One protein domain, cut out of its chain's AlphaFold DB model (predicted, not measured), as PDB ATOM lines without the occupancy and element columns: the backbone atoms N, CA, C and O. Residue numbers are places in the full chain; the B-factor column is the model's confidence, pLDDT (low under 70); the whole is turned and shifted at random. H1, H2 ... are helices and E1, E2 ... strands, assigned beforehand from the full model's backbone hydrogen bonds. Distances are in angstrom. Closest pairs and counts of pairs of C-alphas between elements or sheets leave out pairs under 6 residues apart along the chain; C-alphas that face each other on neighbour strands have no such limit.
ATOM      1  N   LEU A  10     171.941 193.874 150.543       97.62
ATOM      2  CA  LEU A  10     173.320 194.222 150.907       97.62
ATOM      3  C   LEU A  10     173.738 195.628 150.433       97.62
ATOM      4  O   LEU A  10     174.589 196.270 151.045       97.62
ATOM      5  N   LEU A  11     173.164 196.105 149.327       98.12
ATOM      6  CA  LEU A  11     173.489 197.397 148.723       98.12
ATOM      7  C   LEU A  11     172.581 198.528 149.219       98.12
ATOM      8  O   LEU A  11     172.825 199.683 148.879       98.12
ATOM      9  N   TRP A  12     171.540 198.235 150.002       97.75
ATOM     10  CA  TRP A  12     170.593 199.253 150.461       97.75
ATOM     11  C   TRP A  12     171.229 200.329 151.342       97.75
ATOM     12  O   TRP A  12     170.916 201.492 151.090       97.75
ATOM     13  N   PRO A  13     172.159 200.022 152.274       98.12
ATOM     14  CA  PRO A  13     172.835 201.067 153.041       98.12
ATOM     15  C   PRO A  13     173.527 202.091 152.137       98.12
ATOM     16  O   PRO A  13     173.428 203.290 152.364       98.12
ATOM     17  N   LEU A  14     174.150 201.646 151.038       98.31
ATOM     18  CA  LEU A  14     174.781 202.555 150.078       98.31
ATOM     19  C   LEU A  14     173.779 203.516 149.440       98.31
ATOM     20  O   LEU A  14     174.153 204.635 149.129       98.31
ATOM     21  N   MET A  15     172.526 203.104 149.245       98.19
ATOM     22  CA  MET A  15     171.479 203.946 148.658       98.19
ATOM     23  C   MET A  15     170.947 205.019 149.616       98.19
ATOM     24  O   MET A  15     170.178 205.876 149.188       98.19
ATOM     25  N   GLU A  16     171.316 204.967 150.897       97.12
ATOM     26  CA  GLU A  16     170.946 205.976 151.897       97.12
ATOM     27  C   GLU A  16     171.919 207.148 151.932       97.12
ATOM     28  O   GLU A  16     171.548 208.242 152.355       97.12
ATOM     29  N   GLY A  17     173.151 206.940 151.464       96.44
ATOM     30  CA  GLY A  17     174.134 208.005 151.390       96.44
ATOM     31  C   GLY A  17     173.805 209.014 150.281       96.44
ATOM     32  O   GLY A  17     173.372 208.624 149.192       96.44
ATOM     33  N   PRO A  18     174.024 210.322 150.507       96.56
ATOM     34  CA  PRO A  18     173.793 211.343 149.496       96.56
ATOM     35  C   PRO A  18     174.830 211.243 148.375       96.56
ATOM     36  O   PRO A  18     175.953 210.776 148.576       96.56
ATOM     37  N   SER A  19     174.487 211.752 147.189       97.75
ATOM     38  CA  SER A  19     175.526 212.049 146.200       97.75
ATOM     39  C   SER A  19     176.398 213.196 146.702       97.75
ATOM     40  O   SER A  19     175.882 214.166 147.249       97.75
ATOM     41  N   VAL A  20     177.701 213.094 146.474       96.50
ATOM     42  CA  VAL A  20     178.684 214.108 146.844       96.50
ATOM     43  C   VAL A  20     179.319 214.643 145.572       96.50
ATOM     44  O   VAL A  20     179.995 213.897 144.859       96.50
ATOM     45  N   ASP A  21     179.089 215.927 145.311       95.75
ATOM     46  CA  ASP A  21     179.788 216.692 144.283       95.75
ATOM     47  C   ASP A  21     180.794 217.623 144.965       95.75
ATOM     48  O   ASP A  21     180.437 218.379 145.867       95.75
ATOM     49  N   ALA A  22     182.063 217.512 144.589       93.88
ATOM     50  CA  ALA A  22     183.172 218.198 145.240       93.88
ATOM     51  C   ALA A  22     184.194 218.668 144.202       93.88
ATOM     52  O   ALA A  22     184.448 217.983 143.214       93.88
ATOM     53  N   GLY A  23     184.865 219.793 144.470       95.19
ATOM     54  CA  GLY A  23     185.947 220.320 143.622       95.19
ATOM     55  C   GLY A  23     187.265 219.533 143.689       95.19
ATOM     56  O   GLY A  23     188.282 219.997 143.184       95.19
ATOM     57  N   ARG A  24     187.277 218.369 144.350       95.25
ATOM     58  CA  ARG A  24     188.430 217.471 144.497       95.25
ATOM     59  C   ARG A  24     187.970 216.031 144.700       95.25
ATOM     60  O   ARG A  24     186.829 215.782 145.082       95.25
ATOM     61  N   CYS A  25     188.872 215.080 144.479       96.62
ATOM     62  CA  CYS A  25     188.636 213.673 144.776       96.62
ATOM     63  C   CYS A  25     188.362 213.485 146.267       96.62
ATOM     64  O   CYS A  25     189.209 213.809 147.097       96.62
ATOM     65  N   VAL A  26     187.223 212.882 146.596       97.00
ATOM     66  CA  VAL A  26     186.796 212.672 147.988       97.00
ATOM     67  C   VAL A  26     187.611 211.607 148.743       97.00
ATOM     68  O   VAL A  26     187.376 211.371 149.922       97.00
ATOM     69  N   VAL A  27     188.558 210.953 148.062       96.88
ATOM     70  CA  VAL A  27     189.426 209.906 148.628       96.88
ATOM     71  C   VAL A  27     190.866 210.385 148.780       96.88
ATOM     72  O   VAL A  27     191.430 210.284 149.862       96.88
ATOM     73  N   CYS A  28     191.473 210.919 147.714       96.06
ATOM     74  CA  CYS A  28     192.887 211.322 147.726       96.06
ATOM     75  C   CYS A  28     193.129 212.835 147.619       96.06
ATOM     76  O   CYS A  28     194.278 213.261 147.605       96.06
ATOM     77  N   GLY A  29     192.080 213.652 147.479       94.88
ATOM     78  CA  GLY A  29     192.191 215.113 147.402       94.88
ATOM     79  C   GLY A  29     192.689 215.684 146.067       94.88
ATOM     80  O   GLY A  29     192.741 216.902 145.925       94.88
ATOM     81  N   ALA A  30     193.017 214.854 145.070       95.19
ATOM     82  CA  ALA A  30     193.442 215.332 143.750       95.19
ATOM     83  C   ALA A  30     192.385 216.247 143.100       95.19
ATOM     84  O   ALA A  30     191.198 215.923 143.122       95.19
ATOM     85  N   ALA A  31     192.819 217.354 142.494       94.62
ATOM     86  CA  ALA A  31     191.933 218.373 141.922       94.62
ATOM     87  C   ALA A  31     191.455 218.067 140.489       94.62
ATOM     88  O   ALA A  31     190.452 218.618 140.048       94.62
ATOM     89  N   TRP A  32     192.159 217.210 139.740       93.44
ATOM     90  CA  TRP A  32     191.823 216.877 138.349       93.44
ATOM     91  C   TRP A  32     192.529 215.581 137.892       93.44
ATOM     92  O   TRP A  32     193.595 215.269 138.427       93.44
ATOM     93  N   PRO A  33     191.996 214.823 136.907       95.31
ATOM     94  CA  PRO A  33     190.640 214.911 136.350       95.31
ATOM     95  C   PRO A  33     189.609 214.370 137.333       95.31
ATOM     96  O   PRO A  33     189.875 213.360 137.976       95.31
ATOM     97  N   LEU A  34     188.441 215.012 137.432       95.94
ATOM     98  CA  LEU A  34     187.349 214.621 138.332       95.94
ATOM     99  C   LEU A  34     186.170 214.036 137.558       95.94
ATOM    100  O   LEU A  34     185.782 214.559 136.517       95.94
ATOM    101  N   ASN A  35     185.584 212.963 138.086       96.44
ATOM    102  CA  ASN A  35     184.432 212.284 137.506       96.44
ATOM    103  C   ASN A  35     183.472 211.787 138.592       96.44
ATOM    104  O   ASN A  35     183.882 211.433 139.696       96.44
ATOM    105  N   ARG A  36     182.183 211.686 138.246       96.19
ATOM    106  CA  ARG A  36     181.153 211.110 139.121       96.19
ATOM    107  C   ARG A  36     181.159 209.587 139.033       96.19
ATOM    108  O   ARG A  36     180.770 209.014 138.013       96.19
ATOM    109  N   HIS A  37     181.545 208.931 140.119       96.88
ATOM    110  CA  HIS A  37     181.512 207.479 140.235       96.88
ATOM    111  C   HIS A  37     180.198 207.016 140.865       96.88
ATOM    112  O   HIS A  37     179.818 207.522 141.915       96.88
ATOM    113  N   HIS A  38     179.507 206.053 140.251       97.69
ATOM    114  CA  HIS A  38     178.316 205.440 140.850       97.69
ATOM    115  C   HIS A  38     178.742 204.389 141.873       97.69
ATOM    116  O   HIS A  38     179.245 203.340 141.478       97.69
ATOM    117  N   VAL A  39     178.481 204.646 143.156       97.19
ATOM    118  CA  VAL A  39     178.871 203.738 144.251       97.19
ATOM    119  C   VAL A  39     178.160 202.389 144.123       97.19
ATOM    120  O   VAL A  39     178.755 201.327 144.276       97.19
ATOM    121  N   VAL A  40     176.877 202.430 143.758       97.50
ATOM    122  CA  VAL A  40     176.115 201.251 143.344       97.50
ATOM    123  C   VAL A  40     176.142 201.168 141.822       97.50
ATOM    124  O   VAL A  40     175.704 202.091 141.133       97.50
ATOM    125  N   ARG A  41     176.613 200.041 141.271       94.75
ATOM    126  CA  ARG A  41     176.701 199.843 139.814       94.75
ATOM    127  C   ARG A  41     175.353 200.122 139.141       94.75
ATOM    128  O   ARG A  41     174.302 199.661 139.601       94.75
ATOM    129  N   ARG A  42     175.368 200.813 137.995       93.19
ATOM    130  CA  ARG A  42     174.143 201.175 137.249       93.19
ATOM    131  C   ARG A  42     173.246 199.966 136.950       93.19
ATOM    132  O   ARG A  42     172.034 200.085 137.083       93.19
ATOM    133  N   GLY A  43     173.836 198.802 136.669       93.75
ATOM    134  CA  GLY A  43     173.120 197.549 136.397       93.75
ATOM    135  C   GLY A  43     172.674 196.727 137.617       93.75
ATOM    136  O   GLY A  43     172.011 195.720 137.424       93.75
ATOM    137  N   ALA A  44     172.987 197.121 138.859       94.62
ATOM    138  CA  ALA A  44     172.740 196.306 140.064       94.62
ATOM    139  C   ALA A  44     171.258 196.167 140.496       94.62
ATOM    140  O   ALA A  44     170.989 195.786 141.626       94.62
ATOM    141  N   GLY A  45     170.292 196.511 139.641       96.19
ATOM    142  CA  GLY A  45     168.871 196.583 140.007       96.19
ATOM    143  C   GLY A  45     168.437 197.970 140.494       96.19
ATOM    144  O   GLY A  45     169.211 198.931 140.431       96.19
ATOM    145  N   ARG A  46     167.173 198.085 140.917       96.88
ATOM    146  CA  ARG A  46     166.506 199.347 141.293       96.88
ATOM    147  C   ARG A  46     165.975 199.276 142.721       96.88
ATOM    148  O   ARG A  46     165.526 198.217 143.151       96.88
ATOM    149  N   LEU A  47     165.984 200.403 143.425       97.12
ATOM    150  CA  LEU A  47     165.356 200.553 144.737       97.12
ATOM    151  C   LEU A  47     164.173 201.512 144.609       97.12
ATOM    152  O   LEU A  47     164.340 202.606 144.078       97.12
ATOM    153  N   TRP A  48     163.004 201.116 145.103       96.19
ATOM    154  CA  TRP A  48     161.822 201.973 145.180       96.19
ATOM    155  C   TRP A  48     161.483 202.276 146.644       96.19
ATOM    156  O   TRP A  48     161.450 201.363 147.467       96.19
ATOM    157  N   ARG A  49     161.213 203.545 146.962       93.50
ATOM    158  CA  ARG A  49     160.710 204.021 148.265       93.50
ATOM    159  C   ARG A  49     159.554 204.988 148.014       93.50
ATOM    160  O   ARG A  49     159.659 205.833 147.129       93.50
ATOM    161  N   ASP A  50     158.434 204.817 148.713       91.75
ATOM    162  CA  ASP A  50     157.227 205.655 148.572       91.75
ATOM    163  C   ASP A  50     156.777 205.858 147.113       91.75
ATOM    164  O   ASP A  50     156.409 206.945 146.665       91.75
ATOM    165  N   GLY A  51     156.877 204.790 146.317       91.44
ATOM    166  CA  GLY A  51     156.524 204.803 144.902       91.44
ATOM    167  C   GLY A  51     157.498 205.561 143.991       91.44
ATOM    168  O   GLY A  51     157.201 205.685 142.804       91.44
ATOM    169  N   ARG A  52     158.650 206.033 144.475       93.50
ATOM    170  CA  ARG A  52     159.702 206.688 143.677       93.50
ATOM    171  C   ARG A  52     160.947 205.810 143.585       93.50
ATOM    172  O   ARG A  52     161.321 205.160 144.557       93.50
ATOM    173  N   GLU A  53     161.583 205.789 142.418       95.62
ATOM    174  CA  GLU A  53     162.887 205.144 142.264       95.62
ATOM    175  C   GLU A  53     163.938 206.004 142.972       95.62
ATOM    176  O   GLU A  53     164.033 207.208 142.730       95.62
ATOM    177  N   VAL A  54     164.707 205.389 143.867       96.44
ATOM    178  CA  VAL A  54     165.787 206.055 144.593       96.44
ATOM    179  C   VAL A  54     166.997 206.154 143.660       96.44
ATOM    180  O   VAL A  54     167.489 205.116 143.197       96.44
ATOM    181  N   PRO A  55     167.501 207.364 143.359       96.75
ATOM    182  CA  PRO A  55     168.664 207.522 142.498       96.75
ATOM    183  C   PRO A  55     169.911 206.944 143.173       96.75
ATOM    184  O   PRO A  55     170.144 207.141 144.363       96.75
ATOM    185  N   LYS A  56     170.740 206.240 142.398       98.00
ATOM    186  CA  LYS A  56     172.006 205.685 142.891       98.00
ATOM    187  C   LYS A  56     172.980 206.820 143.200       98.00
ATOM    188  O   LYS A  56     173.209 207.648 142.312       98.00
ATOM    189  N   PRO A  57     173.575 206.859 144.400       98.00
ATOM    190  CA  PRO A  57     174.453 207.954 144.751       98.00
ATOM    191  C   PRO A  57     175.753 207.910 143.963       98.00
ATOM    192  O   PRO A  57     176.269 206.845 143.596       98.00
ATOM    193  N   THR A  58     176.284 209.103 143.721       98.25
ATOM    194  CA  THR A  58     177.589 209.285 143.099       98.25
ATOM    195  C   THR A  58     178.548 210.021 144.011       98.25
ATOM    196  O   THR A  58     178.132 210.961 144.679       98.25
ATOM    197  N   LEU A  59     179.828 209.666 143.954       97.56
ATOM    198  CA  LEU A  59     180.912 210.382 144.625       97.56
ATOM    199  C   LEU A  59     181.889 210.948 143.588       97.56
ATOM    200  O   LEU A  59     182.182 210.275 142.594       97.56
ATOM    201  N   THR A  60     182.411 212.156 143.814       97.19
ATOM    202  CA  THR A  60     183.462 212.733 142.963       97.19
ATOM    203  C   THR A  60     184.815 212.068 143.218       97.19
ATOM    204  O   THR A  60     185.428 212.243 144.269       97.19
ATOM    205  N   LEU A  61     185.319 211.326 142.230       97.38
ATOM    206  CA  LEU A  61     186.625 210.661 142.269       97.38
ATOM    207  C   LEU A  61     187.560 211.204 141.190       97.38
ATOM    208  O   LEU A  61     187.108 211.631 140.126       97.38
ATOM    209  N   CYS A  62     188.870 211.144 141.447       97.25
ATOM    210  CA  CYS A  62     189.858 211.423 140.412       97.25
ATOM    211  C   CYS A  62     190.026 210.257 139.432       97.25
ATOM    212  O   CYS A  62     189.815 209.090 139.783       97.25
ATOM    213  N   GLY A  63     190.503 210.581 138.233       95.12
ATOM    214  CA  GLY A  63     190.759 209.622 137.164       95.12
ATOM    215  C   GLY A  63     189.563 209.428 136.234       95.12
ATOM    216  O   GLY A  63     188.481 209.975 136.458       95.12
ATOM    217  N   MET A  64     189.773 208.674 135.155       87.19
ATOM    218  CA  MET A  64     188.798 208.494 134.075       87.19
ATOM    219  C   MET A  64     188.389 207.027 133.945       87.19
ATOM    220  O   MET A  64     189.195 206.189 133.543       87.19
ATOM    221  N   GLY A  65     187.125 206.728 134.253       79.25
ATOM    222  CA  GLY A  65     186.565 205.378 134.155       79.25
ATOM    223  C   GLY A  65     187.467 204.320 134.800       79.25
ATOM    224  O   GLY A  65     187.869 204.457 135.953       79.25
ATOM    225  N   ASN A  66     187.816 203.288 134.028       85.75
ATOM    226  CA  ASN A  66     188.653 202.171 134.479       85.75
ATOM    227  C   ASN A  66     190.162 202.405 134.275       85.75
ATOM    228  O   ASN A  66     190.948 201.503 134.544       85.75
ATOM    229  N   ALA A  67     190.577 203.561 133.748       90.94
ATOM    230  CA  ALA A  67     191.949 203.759 133.277       90.94
ATOM    231  C   ALA A  67     192.911 204.255 134.364       90.94
ATOM    232  O   ALA A  67     194.081 203.883 134.364       90.94
ATOM    233  N   SER A  68     192.453 205.121 135.270       94.56
ATOM    234  CA  SER A  68     193.334 205.751 136.258       94.56
ATOM    235  C   SER A  68     192.614 206.227 137.521       94.56
ATOM    236  O   SER A  68     191.385 206.316 137.575       94.56
ATOM    237  N   GLY A  69     193.414 206.569 138.534       96.69
ATOM    238  CA  GLY A  69     192.972 207.236 139.756       96.69
ATOM    239  C   GLY A  69     192.097 206.382 140.672       96.69
ATOM    240  O   GLY A  69     191.954 205.168 140.506       96.69
ATOM    241  N   CYS A  70     191.485 207.043 141.656       97.62
ATOM    242  CA  CYS A  70     190.552 206.399 142.583       97.62
ATOM    243  C   CYS A  70     189.340 205.811 141.849       97.62
ATOM    244  O   CYS A  70     188.803 204.792 142.274       97.62
ATOM    245  N   HIS A  71     188.941 206.402 140.719       97.50
ATOM    246  CA  HIS A  71     187.858 205.874 139.896       97.50
ATOM    247  C   HIS A  71     188.172 204.461 139.375       97.50
ATOM    248  O   HIS A  71     187.363 203.546 139.553       97.50
ATOM    249  N   ALA A  72     189.366 204.245 138.817       97.44
ATOM    250  CA  ALA A  72     189.774 202.921 138.352       97.44
ATOM    251  C   ALA A  72     189.904 201.915 139.501       97.44
ATOM    252  O   ALA A  72     189.474 200.773 139.358       97.44
ATOM    253  N   LEU A  73     190.421 202.343 140.659       98.12
ATOM    254  CA  LEU A  73     190.513 201.486 141.848       98.12
ATOM    255  C   LEU A  73     189.133 201.026 142.339       98.12
ATOM    256  O   LEU A  73     188.985 199.873 142.750       98.12
ATOM    257  N   ALA A  74     188.112 201.885 142.251       97.69
ATOM    258  CA  ALA A  74     186.740 201.513 142.591       97.69
ATOM    259  C   ALA A  74     186.165 200.501 141.589       97.69
ATOM    260  O   ALA A  74     185.585 199.486 141.977       97.69
ATOM    261  N   HIS A  75     186.401 200.706 140.290       96.50
ATOM    262  CA  HIS A  75     186.015 199.733 139.264       96.50
ATOM    263  C   HIS A  75     186.745 198.389 139.390       96.50
ATOM    264  O   HIS A  75     186.147 197.346 139.114       96.50
ATOM    265  N   ALA A  76     187.995 198.400 139.856       97.38
ATOM    266  CA  ALA A  76     188.800 197.211 140.115       97.38
ATOM    267  C   ALA A  76     188.407 196.467 141.408       97.38
ATOM    268  O   ALA A  76     189.036 195.470 141.746       97.38
ATOM    269  N   ASN A  77     187.384 196.931 142.139       97.75
ATOM    270  CA  ASN A  77     187.002 196.430 143.462       97.75
ATOM    271  C   ASN A  77     188.159 196.449 144.481       97.75
ATOM    272  O   ASN A  77     188.242 195.579 145.350       97.75
ATOM    273  N   ARG A  78     189.062 197.423 144.370       98.44
ATOM    274  CA  ARG A  78     190.134 197.663 145.347       98.44
ATOM    275  C   ARG A  78     189.801 198.818 146.276       98.44
ATOM    276  O   ARG A  78     190.188 198.801 147.432       98.44
ATOM    277  N   LEU A  79     189.053 199.800 145.786       98.44
ATOM    278  CA  LEU A  79     188.494 200.878 146.590       98.44
ATOM    279  C   LEU A  79     187.002 200.619 146.804       98.44
ATOM    280  O   LEU A  79     186.243 200.521 145.841       98.44
ATOM    281  N   HIS A  80     186.586 200.517 148.062       98.69
ATOM    282  CA  HIS A  80     185.191 200.310 148.449       98.69
ATOM    283  C   HIS A  80     184.676 201.493 149.251       98.69
ATOM    284  O   HIS A  80     185.450 202.204 149.886       98.69
ATOM    285  N   PHE A  81     183.358 201.666 149.241       98.69
ATOM    286  CA  PHE A  81     182.657 202.686 150.014       98.69
ATOM    287  C   PHE A  81     181.596 202.027 150.884       98.69
ATOM    288  O   PHE A  81     181.035 201.013 150.479       98.69
ATOM    289  N   ARG A  82     181.285 202.612 152.040       98.50
ATOM    290  CA  ARG A  82     180.132 202.230 152.862       98.50
ATOM    291  C   ARG A  82     179.431 203.465 153.400       98.50
ATOM    292  O   ARG A  82     180.046 204.520 153.554       98.50
ATOM    293  N   TRP A  83     178.152 203.304 153.713       98.12
ATOM    294  CA  TRP A  83     177.362 204.307 154.412       98.12
ATOM    295  C   TRP A  83     177.043 203.817 155.821       98.12
ATOM    296  O   TRP A  83     176.439 202.760 155.989       98.12
ATOM    297  N   VAL A  84     177.465 204.586 156.822       97.19
ATOM    298  CA  VAL A  84     177.256 204.299 158.256       97.19
ATOM    299  C   VAL A  84     176.745 205.546 158.992       97.19
ATOM    300  O   VAL A  84     177.208 205.887 160.075       97.19
ATOM    301  N   GLY A  85     175.853 206.304 158.344       96.38
ATOM    302  CA  GLY A  85     175.470 207.666 158.755       96.38
ATOM    303  C   GLY A  85     176.429 208.756 158.251       96.38
ATOM    304  O   GLY A  85     176.134 209.944 158.339       96.38
ATOM    305  N   ARG A  86     177.556 208.337 157.670       96.31
ATOM    306  CA  ARG A  86     178.483 209.127 156.855       96.31
ATOM    307  C   ARG A  86     179.098 208.223 155.792       96.31
ATOM    308  O   ARG A  86     179.065 206.996 155.929       96.31
ATOM    309  N   TRP A  87     179.691 208.824 154.767       98.06
ATOM    310  CA  TRP A  87     180.488 208.076 153.806       98.06
ATOM    311  C   TRP A  87     181.844 207.704 154.391       98.06
ATOM    312  O   TRP A  87     182.555 208.553 154.929       98.06
ATOM    313  N   GLU A  88     182.218 206.444 154.221       98.56
ATOM    314  CA  GLU A  88     183.565 205.956 154.487       98.56
ATOM    315  C   GLU A  88     184.096 205.186 153.281       98.56
ATOM    316  O   GLU A  88     183.322 204.667 152.473       98.56
ATOM    317  N   TRP A  89     185.417 205.102 153.171       98.62
ATOM    318  CA  TRP A  89     186.112 204.353 152.137       98.62
ATOM    319  C   TRP A  89     187.189 203.448 152.731       98.62
ATOM    320  O   TRP A  89     187.746 203.740 153.789       98.62
ATOM    321  N   VAL A  90     187.496 202.362 152.030       98.62
ATOM    322  CA  VAL A  90     188.643 201.495 152.322       98.62
ATOM    323  C   VAL A  90     189.352 201.151 151.019       98.62
ATOM    324  O   VAL A  90     188.708 200.853 150.011       98.62
ATOM    325  N   LEU A  91     190.681 201.231 151.031       98.50
ATOM    326  CA  LEU A  91     191.534 200.793 149.932       98.50
ATOM    327  C   LEU A  91     192.183 199.467 150.322       98.50
ATOM    328  O   LEU A  91     192.757 199.358 151.401       98.50
ATOM    329  N   LEU A  92     192.093 198.491 149.428       98.31
ATOM    330  CA  LEU A  92     192.597 197.140 149.598       98.31
ATOM    331  C   LEU A  92     193.642 196.830 148.520       98.31
ATOM    332  O   LEU A  92     193.565 197.304 147.376       98.31
ATOM    333  N   ASP A  93     194.615 196.004 148.889       97.06
ATOM    334  CA  ASP A  93     195.718 195.642 148.000       97.06
ATOM    335  C   ASP A  93     195.246 194.794 146.817       97.06
ATOM    336  O   ASP A  93     195.700 195.015 145.697       97.06
ATOM    337  N   GLU A  94     194.240 193.940 147.026       97.50
ATOM    338  CA  GLU A  94     193.701 193.034 146.011       97.50
ATOM    339  C   GLU A  94     192.207 193.278 145.719       97.50
ATOM    340  O   GLU A  94     191.449 193.697 146.608       97.50
ATOM    341  N   PRO A  95     191.736 192.997 144.485       98.50
ATOM    342  CA  PRO A  95     190.317 193.018 144.149       98.50
ATOM    343  C   PRO A  95     189.483 192.160 145.108       98.50
ATOM    344  O   PRO A  95     189.613 190.939 145.167       98.50
ATOM    345  N   THR A  96     188.569 192.798 145.832       98.50
ATOM    346  CA  THR A  96     187.812 192.176 146.923       98.50
ATOM    347  C   THR A  96     186.313 192.316 146.687       98.50
ATOM    348  O   THR A  96     185.827 193.373 146.293       98.50
ATOM    349  N   LYS A  97     185.532 191.255 146.916       97.88
ATOM    350  CA  LYS A  97     184.064 191.336 146.815       97.88
ATOM    351  C   LYS A  97     183.512 192.251 147.910       97.88
ATOM    352  O   LYS A  97     183.979 192.203 149.039       97.88
ATOM    353  N   TYR A  98     182.461 193.013 147.606       98.06
ATOM    354  CA  TYR A  98     181.930 194.019 148.535       98.06
ATOM    355  C   TYR A  98     181.559 193.461 149.924       98.06
ATOM    356  O   TYR A  98     181.967 194.029 150.930       98.06
ATOM    357  N   HIS A  99     180.874 192.312 150.003       97.81
ATOM    358  CA  HIS A  99     180.537 191.694 151.298       97.81
ATOM    359  C   HIS A  99     181.771 191.291 152.119       97.81
ATOM    360  O   HIS A  99     181.704 191.286 153.339       97.81
ATOM    361  N   VAL A 100     182.889 190.967 151.461       98.44
ATOM    362  CA  VAL A 100     184.161 190.674 152.131       98.44
ATOM    363  C   VAL A 100     184.814 191.973 152.601       98.44
ATOM    364  O   VAL A 100     185.246 192.050 153.743       98.44
ATOM    365  N   ALA A 101     184.826 193.012 151.757       98.44
ATOM    366  CA  ALA A 101     185.371 194.326 152.102       98.44
ATOM    367  C   ALA A 101     184.673 194.954 153.323       98.44
ATOM    368  O   ALA A 101     185.327 195.606 154.131       98.44
ATOM    369  N   LEU A 102     183.365 194.731 153.493       98.25
ATOM    370  CA  LEU A 102     182.612 195.196 154.667       98.25
ATOM    371  C   LEU A 102     183.148 194.658 155.999       98.25
ATOM    372  O   LEU A 102     183.026 195.351 157.006       98.25
ATOM    373  N   SER A 103     183.751 193.469 155.993       97.75
ATOM    374  CA  SER A 103     184.362 192.847 157.172       97.75
ATOM    375  C   SER A 103     185.828 193.240 157.376       97.75
ATOM    376  O   SER A 103     186.445 192.766 158.325       97.75
ATOM    377  N   MET A 104     186.402 194.054 156.483       97.94
ATOM    378  CA  MET A 104     187.788 194.511 156.588       97.94
ATOM    379  C   MET A 104     187.896 195.733 157.499       97.94
ATOM    380  O   MET A 104     186.989 196.570 157.551       97.94
ATOM    381  N   ASP A 105     189.043 195.863 158.155       97.38
ATOM    382  CA  ASP A 105     189.421 197.055 158.907       97.38
ATOM    383  C   ASP A 105     189.954 198.168 157.988       97.38
ATOM    384  O   ASP A 105     190.131 197.999 156.781       97.38
ATOM    385  N   GLY A 106     190.231 199.339 158.570       97.25
ATOM    386  CA  GLY A 106     190.902 200.438 157.865       97.25
ATOM    387  C   GLY A 106     189.975 201.399 157.119       97.25
ATOM    388  O   GLY A 106     190.460 202.223 156.345       97.25
ATOM    389  N   TRP A 107     188.666 201.329 157.369       98.44
ATOM    390  CA  TRP A 107     187.695 202.303 156.873       98.44
ATOM    391  C   TRP A 107     188.000 203.714 157.379       98.44
ATOM    392  O   TRP A 107     188.242 203.930 158.568       98.44
ATOM    393  N   ARG A 108     187.967 204.684 156.467       97.81
ATOM    394  CA  ARG A 108     188.240 206.097 156.743       97.81
ATOM    395  C   ARG A 108     187.054 206.948 156.317       97.81
ATOM    396  O   ARG A 108     186.488 206.678 155.256       97.81
ATOM    397  N   PRO A 109     186.677 207.982 157.084       97.12
ATOM    398  CA  PRO A 109     185.652 208.914 156.646       97.12
ATOM    399  C   PRO A 109     186.077 209.619 155.358       97.12
ATOM    400  O   PRO A 109     187.254 209.919 155.143       97.12
ATOM    401  N   ILE A 110     185.098 209.894 154.501       94.19
ATOM    402  CA  ILE A 110     185.263 210.894 153.454       94.19
ATOM    403  C   ILE A 110     185.254 212.263 154.125       94.19
ATOM    404  O   ILE A 110     184.247 212.659 154.709       94.19
TER     405      ILE A 110
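Overview. This is residues 10 to 110 of the 114 residues of an uncharacterized protein of Olsenella sp. oral taxon 807 (UniProt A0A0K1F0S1). With little regular structure, this domain has two small hairpins, E1 with E2 and E3 with E4, and H2 packing on both, amid long loops. Residues 48 to 53 stick out. The printed part has 101 residues, 35 in named elements, in order H1 E1 E2 H2 E3 E4 H3: mixed, both sheets antiparallel. It is compact, radius of gyration of the C-alphas 13.1 A, spans 38 by 29 by 24 A.

Arrangement. H1 is residues 13 to 16. E1, residues 34 to 38, and E2, residues 58 to 62, form an antiparallel hairpin; N 35 and O 61 are 2.9 A apart. H2, residues 69 to 75, has every O i to N i+4 pair within hydrogen-bond range. E3, residues 79 to 83, and E4, residues 87 to 91, form another; N 80 and O 90 are 2.9 A apart. The closest C-alphas of H2 and E2 are Gly 69 and Cys 62, 5.3 A; of H2 and E3, Leu 73 and Leu 79, 5.2 A; of H1 and E3, Leu 14 and Trp 83, 5.3 A. H3, residues 98 to 101, and H1 are too short for O i to N i+4 pairs.

Along the chain. H1 begins at C-alpha 13 (172.835, 201.067, 153.041); H3 ends at C-alpha 101 (185.371, 194.326, 152.102). E3 measures 14.0 A.

Size, cuts and confidence. The farthest C-alphas, Gly 51 and Asp 93, are 40.4 A apart. The printed part has no cut; links H1 to E1 and E1 to E2 are long. No printed residue is under 70 in pLDDT.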